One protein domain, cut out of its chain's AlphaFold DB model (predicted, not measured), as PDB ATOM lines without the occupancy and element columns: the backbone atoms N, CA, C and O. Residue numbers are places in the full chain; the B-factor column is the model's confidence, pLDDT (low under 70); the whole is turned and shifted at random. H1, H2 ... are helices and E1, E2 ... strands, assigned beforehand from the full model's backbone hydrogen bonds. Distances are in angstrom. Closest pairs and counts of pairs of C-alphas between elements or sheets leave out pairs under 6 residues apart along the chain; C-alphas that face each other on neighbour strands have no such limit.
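This is residues 3 to 96 of the 225 residues of the protein "Trans-sialidase" of Trypanosoma cruzi Dm28c (UniProt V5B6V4). What shape do these atoms make? Two small sheets, E1 E2 E3 and E4 E5 E6, stand loosely one over the other, and helix H1 bridges them, with residues 86 to 90 close to one sheet and residues 88 to 96 close to the other. The tips of the hairpins E1 E2 and E4 E5 lie at opposite ends of the long axis. What is it made of? The printed part has 94 residues, mostly strand, with six named strands followed by one named helix; each sheet is antiparallel, in the order E1 E2 E3 or E4 E5 E6. It is elongated, spanning 48 by 30 by 20 A, and only just loose, close to compact, with a radius of gyration of the C-alphas of 15.2 A.

How is the first sheet joined? E1, residues 3 to 10, E2, residues 17 to 28, and E3, residues 33 to 38, form a meander, each strand the antiparallel neighbour of the one before, in a strongly twisted sheet. N 7 and O 22 are 2.8 A apart, and N 36 and O 25 are 2.8 A apart, both within hydrogen-bond range. E2 bends by 88 degrees at residue 20. And the second sheet? E4, residues 49 to 55, E5, residues 61 to 70, and E6, residues 78 to 84, form another meander, with N 52 and O 64 at 2.8 A and N 67 and O 81 at 2.9 A, within hydrogen-bond range. Where do the sheets meet? The closest C-alphas of E1 and E4 are those of Thr 4 and Ser 49, 7.0 A apart. E2 and E5 are near each other, while E3 and E6 are apart. Where is the helix? H1, residues 86 to 96, is on the first sheet at a height of 9.9 A over the sheet, making two layers, a helix on one face of a sheet; it lies over E2 and E3 and runs along the strands, at 17 degrees to E3 on the local plane, with C-alphas of Ile 36 and Lys 88 the closest of E3 and H1 at 6.7 A. It is also on the second sheet, where the C-alphas of Leu 63 and Leu 89, the closest of E5 and H1, are 6.4 A apart. In H1 every O i to N i+4 pair is within hydrogen-bond range.

Where do the elements begin and end? E1 begins at C-alpha 3, (11.384, 82.485, 42.692), and H1 ends at C-alpha 96, (10.632, 90.480, 29.895). How long are they? From first to last C-alpha, E5 measures 29.2 A, E2 25.9 A, E1 21.6 A, E4 and E6 19.9 A each, H1 15.7 A and E3 15.1 A.

How far does it reach? The two C-alphas farthest apart are those of Lys 14 and Asn 57, 52.4 A. Is it continuous and confident? The printed part has no cut and no long link. The mean pLDDT of the printed part is 84.8, with residues 9 to 19 and 72 to 76 under 70.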
ATOM      1  N   VAL A   3      11.025  83.444  41.642       94.88
ATOM      2  CA  VAL A   3      11.384  82.485  42.692       94.88
ATOM      3  C   VAL A   3      12.727  82.889  43.277       94.88
ATOM      4  O   VAL A   3      13.599  83.364  42.556       94.88
ATOM      5  N   THR A   4      12.907  82.707  44.578       94.06
ATOM      6  CA  THR A   4      14.221  82.819  45.211       94.06
ATOM      7  C   THR A   4      14.708  81.442  45.616       94.06
ATOM      8  O   THR A   4      13.982  80.748  46.326       94.06
ATOM      9  N   LEU A   5      15.905  81.055  45.181       90.94
ATOM     10  CA  LEU A   5      16.513  79.766  45.512       90.94
ATOM     11  C   LEU A   5      17.973  79.983  45.920       90.94
ATOM     12  O   LEU A   5      18.651  80.790  45.273       90.94
ATOM     13  N   PRO A   6      18.457  79.309  46.977       87.81
ATOM     14  CA  PRO A   6      19.872  79.314  47.305       87.81
ATOM     15  C   PRO A   6      20.670  78.592  46.216       87.81
ATOM     16  O   PRO A   6      20.261  77.546  45.716       87.81
ATOM     17  N   VAL A   7      21.806  79.174  45.851       86.12
ATOM     18  CA  VAL A   7      22.795  78.614  44.935       86.12
ATOM     19  C   VAL A   7      24.038  78.292  45.747       86.12
ATOM     20  O   VAL A   7      24.571  79.157  46.447       86.12
ATOM     21  N   TYR A   8      24.501  77.048  45.654       79.00
ATOM     22  CA  TYR A   8      25.651  76.579  46.413       79.00
ATOM     23  C   TYR A   8      26.903  76.586  45.542       79.00
ATOM     24  O   TYR A   8      26.970  75.965  44.477       79.00
ATOM     25  N   ALA A   9      27.939  77.286  45.999       68.69
ATOM     26  CA  ALA A   9      29.224  77.271  45.317       68.69
ATOM     27  C   ALA A   9      29.908  75.908  45.515       68.69
ATOM     28  O   ALA A   9      30.117  75.447  46.637       68.69
ATOM     29  N   LYS A  10      30.317  75.260  44.424       63.75
ATOM     30  CA  LYS A  10      31.198  74.087  44.499       63.75
ATOM     31  C   LYS A  10      32.642  74.559  44.662       63.75
ATOM     32  O   LYS A  10      33.162  75.228  43.772       63.75
ATOM     33  N   ASN A  11      33.317  74.179  45.749       56.47
ATOM     34  CA  ASN A  11      34.764  74.377  45.844       56.47
ATOM     35  C   ASN A  11      35.477  73.320  45.000       56.47
ATOM     36  O   ASN A  11      35.517  72.141  45.363       56.47
ATOM     37  N   ALA A  12      36.073  73.755  43.889       48.97
ATOM     38  CA  ALA A  12      36.773  72.887  42.944       48.97
ATOM     39  C   ALA A  12      37.952  72.107  43.568       48.97
ATOM     40  O   ALA A  12      38.270  71.019  43.103       48.97
ATOM     41  N   GLU A  13      38.570  72.609  44.645       51.84
ATOM     42  CA  GLU A  13      39.777  72.008  45.236       51.84
ATOM     43  C   GLU A  13      39.525  70.852  46.217       51.84
ATOM     44  O   GLU A  13      40.457  70.120  46.543       51.84
ATOM     45  N   LYS A  14      38.295  70.663  46.720       48.78
ATOM     46  CA  LYS A  14      38.031  69.672  47.788       48.78
ATOM     47  C   LYS A  14      36.858  68.733  47.541       48.78
ATOM     48  O   LYS A  14      36.562  67.916  48.407       48.78
ATOM     49  N   GLY A  15      36.147  68.860  46.418       51.56
ATOM     50  CA  GLY A  15      34.914  68.093  46.188       51.56
ATOM     51  C   GLY A  15      33.823  68.338  47.245       51.56
ATOM     52  O   GLY A  15      32.804  67.655  47.241       51.56
ATOM     53  N   GLN A  16      34.028  69.308  48.143       49.25
ATOM     54  CA  GLN A  16      33.068  69.758  49.140       49.25
ATOM     55  C   GLN A  16      32.264  70.912  48.545       49.25
ATOM     56  O   GLN A  16      32.820  71.888  48.034       49.25
ATOM     57  N   VAL A  17      30.943  70.793  48.610       54.94
ATOM     58  CA  VAL A  17      30.030  71.913  48.378       54.94
ATOM     59  C   VAL A  17      30.277  72.915  49.510       54.94
ATOM     60  O   VAL A  17      30.318  72.505  50.670       54.94
ATOM     61  N   ASN A  18      30.501  74.200  49.207       57.12
ATOM     62  CA  ASN A  18      30.403  75.218  50.252       57.12
ATOM     63  C   ASN A  18      28.984  75.133  50.803       57.12
ATOM     64  O   ASN A  18      28.029  75.343  50.064       57.12
ATOM     65  N   GLU A  19      28.857  74.827  52.089       62.34
ATOM     66  CA  GLU A  19      27.554  74.650  52.736       62.34
ATOM     67  C   GLU A  19      26.713  75.935  52.747       62.34
ATOM     68  O   GLU A  19      25.516  75.868  52.995       62.34
ATOM     69  N   LYS A  20      27.319  77.098  52.458       75.12
ATOM     70  CA  LYS A  20      26.629  78.387  52.443       75.12
ATOM     71  C   LYS A  20      25.851  78.592  51.144       75.12
ATOM     72  O   LYS A  20      26.446  78.695  50.068       75.12
ATOM     73  N   GLY A  21      24.529  78.681  51.264       81.75
ATOM     74  CA  GLY A  21      23.631  78.973  50.149       81.75
ATOM     75  C   GLY A  21      23.465  80.474  49.933       81.75
ATOM     76  O   GLY A  21      22.845  81.148  50.757       81.75
ATOM     77  N   VAL A  22      23.964  80.997  48.808       89.62
ATOM     78  CA  VAL A  22      23.721  82.395  48.415       89.62
ATOM     79  C   VAL A  22      22.349  82.472  47.762       89.62
ATOM     80  O   VAL A  22      22.084  81.786  46.778       89.62
ATOM     81  N   LEU A  23      21.448  83.302  48.282       92.81
ATOM     82  CA  LEU A  23      20.094  83.412  47.751       92.81
ATOM     83  C   LEU A  23      20.107  84.144  46.407       92.81
ATOM     84  O   LEU A  23      20.533  85.293  46.352       92.81
ATOM     85  N   HIS A  24      19.595  83.529  45.344       94.62
ATOM     86  CA  HIS A  24      19.445  84.149  44.022       94.62
ATOM     87  C   HIS A  24      17.974  84.397  43.686       94.62
ATOM     88  O   HIS A  24      17.094  83.680  44.162       94.62
ATOM     89  N   LEU A  25      17.707  85.411  42.859       96.94
ATOM     90  CA  LEU A  25      16.392  85.668  42.270       96.94
ATOM     91  C   LEU A  25      16.344  85.086  40.858       96.94
ATOM     92  O   LEU A  25      17.139  85.463  40.008       96.94
ATOM     93  N   TRP A  26      15.343  84.263  40.591       95.88
ATOM     94  CA  TRP A  26      15.110  83.619  39.308       95.88
ATOM     95  C   TRP A  26      13.803  84.112  38.691       95.88
ATOM     96  O   TRP A  26      12.802  84.310  39.389       95.88
ATOM     97  N   LEU A  27      13.802  84.279  37.370       96.62
ATOM     98  CA  LEU A  27      12.625  84.618  36.575       96.62
ATOM     99  C   LEU A  27      12.311  83.486  35.601       96.62
ATOM    100  O   LEU A  27      13.149  83.109  34.783       96.62
ATOM    101  N   THR A  28      11.064  83.018  35.623       94.81
ATOM    102  CA  THR A  28      10.567  82.061  34.633       94.81
ATOM    103  C   THR A  28       9.156  82.373  34.158       94.81
ATOM    104  O   THR A  28       8.312  82.822  34.930       94.81
ATOM    105  N   ASP A  29       8.893  82.135  32.879       92.62
ATOM    106  CA  ASP A  29       7.564  82.164  32.254       92.62
ATOM    107  C   ASP A  29       7.034  80.741  31.979       92.62
ATOM    108  O   ASP A  29       6.117  80.579  31.184       92.62
ATOM    109  N   ASN A  30       7.579  79.735  32.683       90.44
ATOM    110  CA  ASN A  30       7.359  78.294  32.496       90.44
ATOM    111  C   ASN A  30       8.085  77.675  31.286       90.44
ATOM    112  O   ASN A  30       8.126  76.452  31.175       90.44
ATOM    113  N   THR A  31       8.705  78.494  30.437       91.50
ATOM    114  CA  THR A  31       9.464  78.040  29.266       91.50
ATOM    115  C   THR A  31      10.930  78.439  29.404       91.50
ATOM    116  O   THR A  31      11.821  77.595  29.431       91.50
ATOM    117  N   HIS A  32      11.180  79.728  29.599       93.06
ATOM    118  CA  HIS A  32      12.493  80.312  29.812       93.06
ATOM    119  C   HIS A  32      12.780  80.437  31.303       93.06
ATOM    120  O   HIS A  32      11.897  80.788  32.096       93.06
ATOM    121  N   ILE A  33      14.033  80.234  31.694       93.69
ATOM    122  CA  ILE A  33      14.506  80.433  33.065       93.69
ATOM    123  C   ILE A  33      15.769  81.284  33.003       93.69
ATOM    124  O   ILE A  33      16.672  80.987  32.227       93.69
ATOM    125  N   VAL A  34      15.819  82.347  33.804       94.00
ATOM    126  CA  VAL A  34      16.968  83.259  33.876       94.00
ATOM    127  C   VAL A  34      17.298  83.553  35.330       94.00
ATOM    128  O   VAL A  34      16.402  83.848  36.128       94.00
ATOM    129  N   ASP A  35      18.587  83.486  35.656       93.94
ATOM    130  CA  ASP A  35      19.124  83.969  36.924       93.94
ATOM    131  C   ASP A  35      19.271  85.497  36.869       93.94
ATOM    132  O   ASP A  35      20.066  86.035  36.102       93.94
ATOM    133  N   ILE A  36      18.496  86.209  37.684       95.88
ATOM    134  CA  ILE A  36      18.604  87.668  37.860       95.88
ATOM    135  C   ILE A  36      19.757  88.009  38.832       95.88
ATOM    136  O   ILE A  36      20.145  89.169  38.996       95.88
ATOM    137  N   GLY A  37      20.296  87.010  39.529       93.56
ATOM    138  CA  GLY A  37      21.495  87.073  40.358       93.56
ATOM    139  C   GLY A  37      21.218  87.095  41.860       93.56
ATOM    140  O   GLY A  37      20.065  87.083  42.313       93.56
ATOM    141  N   SER A  38      22.283  87.285  42.640       94.12
ATOM    142  CA  SER A  38      22.288  87.245  44.110       94.12
ATOM    143  C   SER A  38      21.452  88.343  44.784       94.12
ATOM    144  O   SER A  38      21.490  89.514  44.410       94.12
ATOM    145  N   VAL A  39      20.657  87.942  45.772       94.25
ATOM    146  CA  VAL A  39      19.770  88.750  46.623       94.25
ATOM    147  C   VAL A  39      20.357  88.930  48.023       94.25
ATOM    148  O   VAL A  39      20.208  90.006  48.603       94.25
ATOM    149  N   SER A  40      20.985  87.888  48.570       91.38
ATOM    150  CA  SER A  40      21.692  87.944  49.852       91.38
ATOM    151  C   SER A  40      23.142  88.394  49.668       91.38
ATOM    152  O   SER A  40      23.655  88.429  48.547       91.38
ATOM    153  N   GLY A  41      23.816  88.730  50.770       86.19
ATOM    154  CA  GLY A  41      25.262  88.929  50.750       86.19
ATOM    155  C   GLY A  41      26.006  87.616  50.498       86.19
ATOM    156  O   GLY A  41      25.512  86.541  50.828       86.19
ATOM    157  N   GLU A  42      27.219  87.701  49.951       81.31
ATOM    158  CA  GLU A  42      28.056  86.527  49.639       81.31
ATOM    159  C   GLU A  42      28.444  85.706  50.879       81.31
ATOM    160  O   GLU A  42      28.658  84.501  50.795       81.31
ATOM    161  N   ALA A  43      28.542  86.358  52.042       79.62
ATOM    162  CA  ALA A  43      28.873  85.705  53.307       79.62
ATOM    163  C   ALA A  43      27.655  85.074  54.007       79.62
ATOM    164  O   ALA A  43      27.836  84.334  54.986       79.62
ATOM    165  N   ASP A  44      26.445  85.385  53.533       83.44
ATOM    166  CA  ASP A  44      25.198  84.946  54.142       83.44
ATOM    167  C   ASP A  44      24.913  83.489  53.767       83.44
ATOM    168  O   ASP A  44      25.058  83.083  52.618       83.44
ATOM    169  N   ASP A  45      24.481  82.714  54.758       84.56
ATOM    170  CA  ASP A  45      23.982  81.355  54.574       84.56
ATOM    171  C   ASP A  45      22.458  81.373  54.721       84.56
ATOM    172  O   ASP A  45      21.944  81.606  55.824       84.56
ATOM    173  N   VAL A  46      21.748  81.210  53.600       85.50
ATOM    174  CA  VAL A  46      20.293  81.376  53.525       85.50
ATOM    175  C   VAL A  46      19.597  80.041  53.276       85.50
ATOM    176  O   VAL A  46      19.690  79.468  52.193       85.50
ATOM    177  N   ALA A  47      18.816  79.593  54.262       81.94
ATOM    178  CA  ALA A  47      18.022  78.365  54.172       81.94
ATOM    179  C   ALA A  47      16.554  78.608  53.774       81.94
ATOM    180  O   ALA A  47      15.928  77.749  53.155       81.94
ATOM    181  N   ALA A  48      15.996  79.768  54.132       88.69
ATOM    182  CA  ALA A  48      14.594  80.096  53.903       88.69
ATOM    183  C   ALA A  48      14.421  81.554  53.471       88.69
ATOM    184  O   ALA A  48      15.117  82.459  53.943       88.69
ATOM    185  N   SER A  49      13.453  81.782  52.587       93.88
ATOM    186  CA  SER A  49      13.111  83.108  52.092       93.88
ATOM    187  C   SER A  49      11.638  83.216  51.711       93.88
ATOM    188  O   SER A  49      10.937  82.230  51.492       93.88
ATOM    189  N   SER A  50      11.171  84.455  51.619       94.94
ATOM    190  CA  SER A  50       9.863  84.832  51.112       94.94
ATOM    191  C   SER A  50      10.017  86.054  50.218       94.94
ATOM    192  O   SER A  50      10.724  87.006  50.550       94.94
ATOM    193  N   LEU A  51       9.318  86.045  49.088       96.81
ATOM    194  CA  LEU A  51       9.331  87.132  48.120       96.81
ATOM    195  C   LEU A  51       7.961  87.811  48.104       96.81
ATOM    196  O   LEU A  51       6.938  87.156  47.926       96.81
ATOM    197  N   LEU A  52       7.942  89.130  48.278       95.62
ATOM    198  CA  LEU A  52       6.734  89.939  48.216       95.62
ATOM    199  C   LEU A  52       6.829  90.909  47.045       95.62
ATOM    200  O   LEU A  52       7.680  91.799  47.019       95.62
ATOM    201  N   TYR A  53       5.899  90.768  46.106       94.94
ATOM    202  CA  TYR A  53       5.651  91.768  45.082       94.94
ATOM    203  C   TYR A  53       4.455  92.624  45.486       94.94
ATOM    204  O   TYR A  53       3.352  92.118  45.687       94.94
ATOM    205  N   LYS A  54       4.672  93.931  45.610       91.69
ATOM    206  CA  LYS A  54       3.625  94.906  45.899       91.69
ATOM    207  C   LYS A  54       3.456  95.807  44.686       91.69
ATOM    208  O   LYS A  54       4.399  96.495  44.310       91.69
ATOM    209  N   SER A  55       2.251  95.845  44.132       89.06
ATOM    210  CA  SER A  55       1.849  96.819  43.117       89.06
ATOM    211  C   SER A  55       0.711  97.665  43.685       89.06
ATOM    212  O   SER A  55      -0.269  97.123  44.195       89.06
ATOM    213  N   GLY A  56       0.889  98.988  43.710       80.69
ATOM    214  CA  GLY A  56      -0.103  99.941  44.216       80.69
ATOM    215  C   GLY A  56      -0.682 100.832  43.115       80.69
ATOM    216  O   GLY A  56      -0.089 100.989  42.051       80.69
ATOM    217  N   ASN A  57      -1.807 101.494  43.407       75.62
ATOM    218  CA  ASN A  57      -2.556 102.332  42.453       75.62
ATOM    219  C   ASN A  57      -1.741 103.485  41.822       75.62
ATOM    220  O   ASN A  57      -2.106 103.977  40.759       75.62
ATOM    221  N   ASN A  58      -0.618 103.885  42.429       75.94
ATOM    222  CA  ASN A  58       0.240 104.980  41.957       75.94
ATOM    223  C   ASN A  58       1.411 104.516  41.063       75.94
ATOM    224  O   ASN A  58       2.399 105.235  40.946       75.94
ATOM    225  N   LYS A  59       1.343 103.318  40.456       73.06
ATOM    226  CA  LYS A  59       2.441 102.696  39.672       73.06
ATOM    227  C   LYS A  59       3.730 102.439  40.472       73.06
ATOM    228  O   LYS A  59       4.782 102.160  39.898       73.06
ATOM    229  N   GLU A  60       3.656 102.500  41.799       83.06
ATOM    230  CA  GLU A  60       4.756 102.117  42.677       83.06
ATOM    231  C   GLU A  60       4.774 100.599  42.838       83.06
ATOM    232  O   GLU A  60       4.088 100.028  43.688       83.06
ATOM    233  N   GLU A  61       5.565  99.952  41.994       91.19
ATOM    234  CA  GLU A  61       5.854  98.529  42.096       91.19
ATOM    235  C   GLU A  61       7.117  98.328  42.929       91.19
ATOM    236  O   GLU A  61       8.136  98.989  42.717       91.19
ATOM    237  N   ARG A  62       7.048  97.424  43.903       93.94
ATOM    238  CA  ARG A  62       8.161  97.104  44.795       93.94
ATOM    239  C   ARG A  62       8.299  95.600  44.904       93.94
ATOM    240  O   ARG A  62       7.317  94.895  45.125       93.94
ATOM    241  N   LEU A  63       9.534  95.132  44.800       96.81
ATOM    242  CA  LEU A  63       9.898  93.749  45.054       96.81
ATOM    243  C   LEU A  63      10.738  93.705  46.326       96.81
ATOM    244  O   LEU A  63      11.752  94.393  46.414       96.81
ATOM    245  N   ILE A  64      10.299  92.937  47.315       96.25
ATOM    246  CA  ILE A  64      10.965  92.816  48.612       96.25
ATOM    247  C   ILE A  64      11.269  91.342  48.845       96.25
ATOM    248  O   ILE A  64      10.372  90.508  48.736       96.25
ATOM    249  N   ALA A  65      12.515  91.032  49.187       96.62
ATOM    250  CA  ALA A  65      12.886  89.722  49.704       96.62
ATOM    251  C   ALA A  65      13.039  89.804  51.223       96.62
ATOM    252  O   ALA A  65      13.701  90.704  51.737       96.62
ATOM    253  N   LEU A  66      12.423  88.856  51.921       95.69
ATOM    254  CA  LEU A  66      12.661  88.570  53.328       95.69
ATOM    255  C   LEU A  66      13.377  87.222  53.394       95.69
ATOM    256  O   LEU A  66      12.897  86.265  52.792       95.69
ATOM    257  N   TYR A  67      14.504  87.126  54.085       93.75
ATOM    258  CA  TYR A  67      15.240  85.870  54.193       93.75
ATOM    259  C   TYR A  67      15.870  85.685  55.563       93.75
ATOM    260  O   TYR A  67      16.125  86.649  56.288       93.75
ATOM    261  N   GLU A  68      16.095  84.428  55.920       90.94
ATOM    262  CA  GLU A  68      16.832  84.083  57.125       90.94
ATOM    263  C   GLU A  68      18.329  84.237  56.898       90.94
ATOM    264  O   GLU A  68      18.885  83.731  55.926       90.94
ATOM    265  N   LYS A  69      18.984  84.901  57.842       84.69
ATOM    266  CA  LYS A  69      20.431  84.991  57.937       84.69
ATOM    267  C   LYS A  69      20.884  84.309  59.215       84.69
ATOM    268  O   LYS A  69      20.530  84.737  60.323       84.69
ATOM    269  N   LYS A  70      21.682  83.262  59.039       80.94
ATOM    270  CA  LYS A  70      22.337  82.538  60.123       80.94
ATOM    271  C   LYS A  70      23.492  83.370  60.686       80.94
ATOM    272  O   LYS A  70      24.303  83.903  59.933       80.94
ATOM    273  N   GLY A  71      23.539  83.517  62.007       71.12
ATOM    274  CA  GLY A  71      24.641  84.181  62.702       71.12
ATOM    275  C   GLY A  71      25.879  83.289  62.816       71.12
ATOM    276  O   GLY A  71      25.762  82.072  62.974       71.12
ATOM    277  N   ASP A  72      27.061  83.905  62.794       65.75
ATOM    278  CA  ASP A  72      28.341  83.219  62.972       65.75
ATOM    279  C   ASP A  72      28.608  82.998  64.478       65.75
ATOM    280  O   ASP A  72      29.126  83.871  65.174       65.75
ATOM    281  N   GLY A  73      28.201  81.843  65.018       62.62
ATOM    282  CA  GLY A  73      28.386  81.507  66.435       62.62
ATOM    283  C   GLY A  73      28.208  80.018  66.748       62.62
ATOM    284  O   GLY A  73      27.616  79.278  65.967       62.62
ATOM    285  N   ALA A  74      28.712  79.577  67.910       59.69
ATOM    286  CA  ALA A  74      28.654  78.174  68.358       59.69
ATOM    287  C   ALA A  74      27.214  77.636  68.497       59.69
ATOM    288  O   ALA A  74      26.970  76.446  68.322       59.69
ATOM    289  N   THR A  75      26.260  78.529  68.764       66.81
ATOM    290  CA  THR A  75      24.821  78.298  68.617       66.81
ATOM    291  C   THR A  75      24.299  79.265  67.555       66.81
ATOM    292  O   THR A  75      24.181  80.460  67.848       66.81
ATOM    293  N   PRO A  76      24.023  78.804  66.327       68.44
ATOM    294  CA  PRO A  76      23.587  79.695  65.264       68.44
ATOM    295  C   PRO A  76      22.218  80.293  65.603       68.44
ATOM    296  O   PRO A  76      21.227  79.579  65.740       68.44
ATOM    297  N   SER A  77      22.160  81.615  65.756       74.56
ATOM    298  CA  SER A  77      20.903  82.358  65.852       74.56
ATOM    299  C   SER A  77      20.403  82.704  64.453       74.56
ATOM    300  O   SER A  77      21.185  83.175  63.624       74.56
ATOM    301  N   HIS A  78      19.109  82.528  64.201       79.69
ATOM    302  CA  HIS A  78      18.473  82.915  62.942       79.69
ATOM    303  C   HIS A  78      17.903  84.329  63.079       79.69
ATOM    304  O   HIS A  78      17.120  84.605  63.986       79.69
ATOM    305  N   SER A  79      18.314  85.233  62.193       85.50
ATOM    306  CA  SER A  79      17.769  86.591  62.097       85.50
ATOM    307  C   SER A  79      17.040  86.768  60.771       85.50
ATOM    308  O   SER A  79      17.431  86.170  59.773       85.50
ATOM    309  N   LEU A  80      15.989  87.587  60.739       90.38
ATOM    310  CA  LEU A  80      15.276  87.905  59.503       90.38
ATOM    311  C   LEU A  80      15.810  89.206  58.908       90.38
ATOM    312  O   LEU A  80      15.835  90.240  59.575       90.38
ATOM    313  N   TRP A  81      16.208  89.149  57.641       91.50
ATOM    314  CA  TRP A  81      16.698  90.282  56.864       91.50
ATOM    315  C   TRP A  81      15.721  90.626  55.752       91.50
ATOM    316  O   TRP A  81      15.220  89.742  55.064       91.50
ATOM    317  N   SER A  82      15.463  91.922  55.563       93.75
ATOM    318  CA  SER A  82      14.617  92.420  54.477       93.75
ATOM    319  C   SER A  82      15.421  93.298  53.529       93.75
ATOM    320  O   SER A  82      16.198  94.146  53.966       93.75
ATOM    321  N   VAL A  83      15.231  93.090  52.228       95.38
ATOM    322  CA  VAL A  83      15.931  93.827  51.174       95.38
ATOM    323  C   VAL A  83      14.932  94.267  50.112       95.38
ATOM    324  O   VAL A  83      14.138  93.470  49.610       95.38
ATOM    325  N   LEU A  84      14.984  95.551  49.754       96.12
ATOM    326  CA  LEU A  84      14.236  96.108  48.632       96.12
ATOM    327  C   LEU A  84      15.026  95.892  47.333       96.12
ATOM    328  O   LEU A  84      16.134  96.396  47.175       96.12
ATOM    329  N   LEU A  85      14.439  95.174  46.383       96.44
ATOM    330  CA  LEU A  85      15.088  94.714  45.155       96.44
ATOM    331  C   LEU A  85      14.794  95.625  43.955       96.44
ATOM    332  O   LEU A  85      14.475  95.141  42.871       96.44
ATOM    333  N   THR A  86      14.900  96.945  44.130       94.81
ATOM    334  CA  THR A  86      14.554  97.932  43.087       94.81
ATOM    335  C   THR A  86      15.337  97.714  41.793       94.81
ATOM    336  O   THR A  86      14.734  97.629  40.725       94.81
ATOM    337  N   ALA A  87      16.663  97.559  41.882       95.38
ATOM    338  CA  ALA A  87      17.501  97.327  40.706       95.38
ATOM    339  C   ALA A  87      17.135  96.008  40.009       95.38
ATOM    340  O   ALA A  87      16.915  95.987  38.804       95.38
ATOM    341  N   LYS A  88      16.979  94.907  40.758       96.31
ATOM    342  CA  LYS A  88      16.592  93.614  40.169       96.31
ATOM    343  C   LYS A  88      15.210  93.641  39.533       96.31
ATOM    344  O   LYS A  88      15.013  93.001  38.509       96.31
ATOM    345  N   LEU A  89      14.256  94.370  40.112       95.75
ATOM    346  CA  LEU A  89      12.935  94.532  39.509       95.75
ATOM    347  C   LEU A  89      13.026  95.259  38.160       95.75
ATOM    348  O   LEU A  89      12.301  94.906  37.233       95.75
ATOM    349  N   GLN A  90      13.930  96.231  38.028       95.25
ATOM    350  CA  GLN A  90      14.212  96.857  36.738       95.25
ATOM    351  C   GLN A  90      14.790  95.841  35.740       95.25
ATOM    352  O   GLN A  90      14.230  95.693  34.657       95.25
ATOM    353  N   TRP A  91      15.805  95.066  36.134       96.38
ATOM    354  CA  TRP A  91      16.366  93.995  35.296       96.38
ATOM    355  C   TRP A  91      15.316  92.962  34.867       96.38
ATOM    356  O   TRP A  91      15.273  92.566  33.709       96.38
ATOM    357  N   VAL A  92      14.406  92.562  35.762       96.44
ATOM    358  CA  VAL A  92      13.286  91.664  35.428       96.44
ATOM    359  C   VAL A  92      12.438  92.236  34.291       96.44
ATOM    360  O   VAL A  92      12.063  91.500  33.381       96.44
ATOM    361  N   ARG A  93      12.143  93.541  34.308       95.25
ATOM    362  CA  ARG A  93      11.376  94.188  33.231       95.25
ATOM    363  C   ARG A  93      12.149  94.209  31.915       95.25
ATOM    364  O   ARG A  93      11.547  93.977  30.874       95.25
ATOM    365  N   GLU A  94      13.454  94.454  31.964       96.56
ATOM    366  CA  GLU A  94      14.330  94.438  30.785       96.56
ATOM    367  C   GLU A  94      14.403  93.038  30.157       96.56
ATOM    368  O   GLU A  94      14.271  92.902  28.940       96.56
ATOM    369  N   VAL A  95      14.496  91.983  30.976       96.50
ATOM    370  CA  VAL A  95      14.434  90.591  30.500       96.50
ATOM    371  C   VAL A  95      13.085  90.307  29.837       96.50
ATOM    372  O   VAL A  95      13.050  89.784  28.728       96.50
ATOM    373  N   LEU A  96      11.968  90.686  30.469       95.88
ATOM    374  CA  LEU A  96      10.632  90.480  29.895       95.88
ATOM    375  C   LEU A  96      10.436  91.240  28.573       95.88
ATOM    376  O   LEU A  96       9.833  90.702  27.646       95.88
TER     377      LEU A  96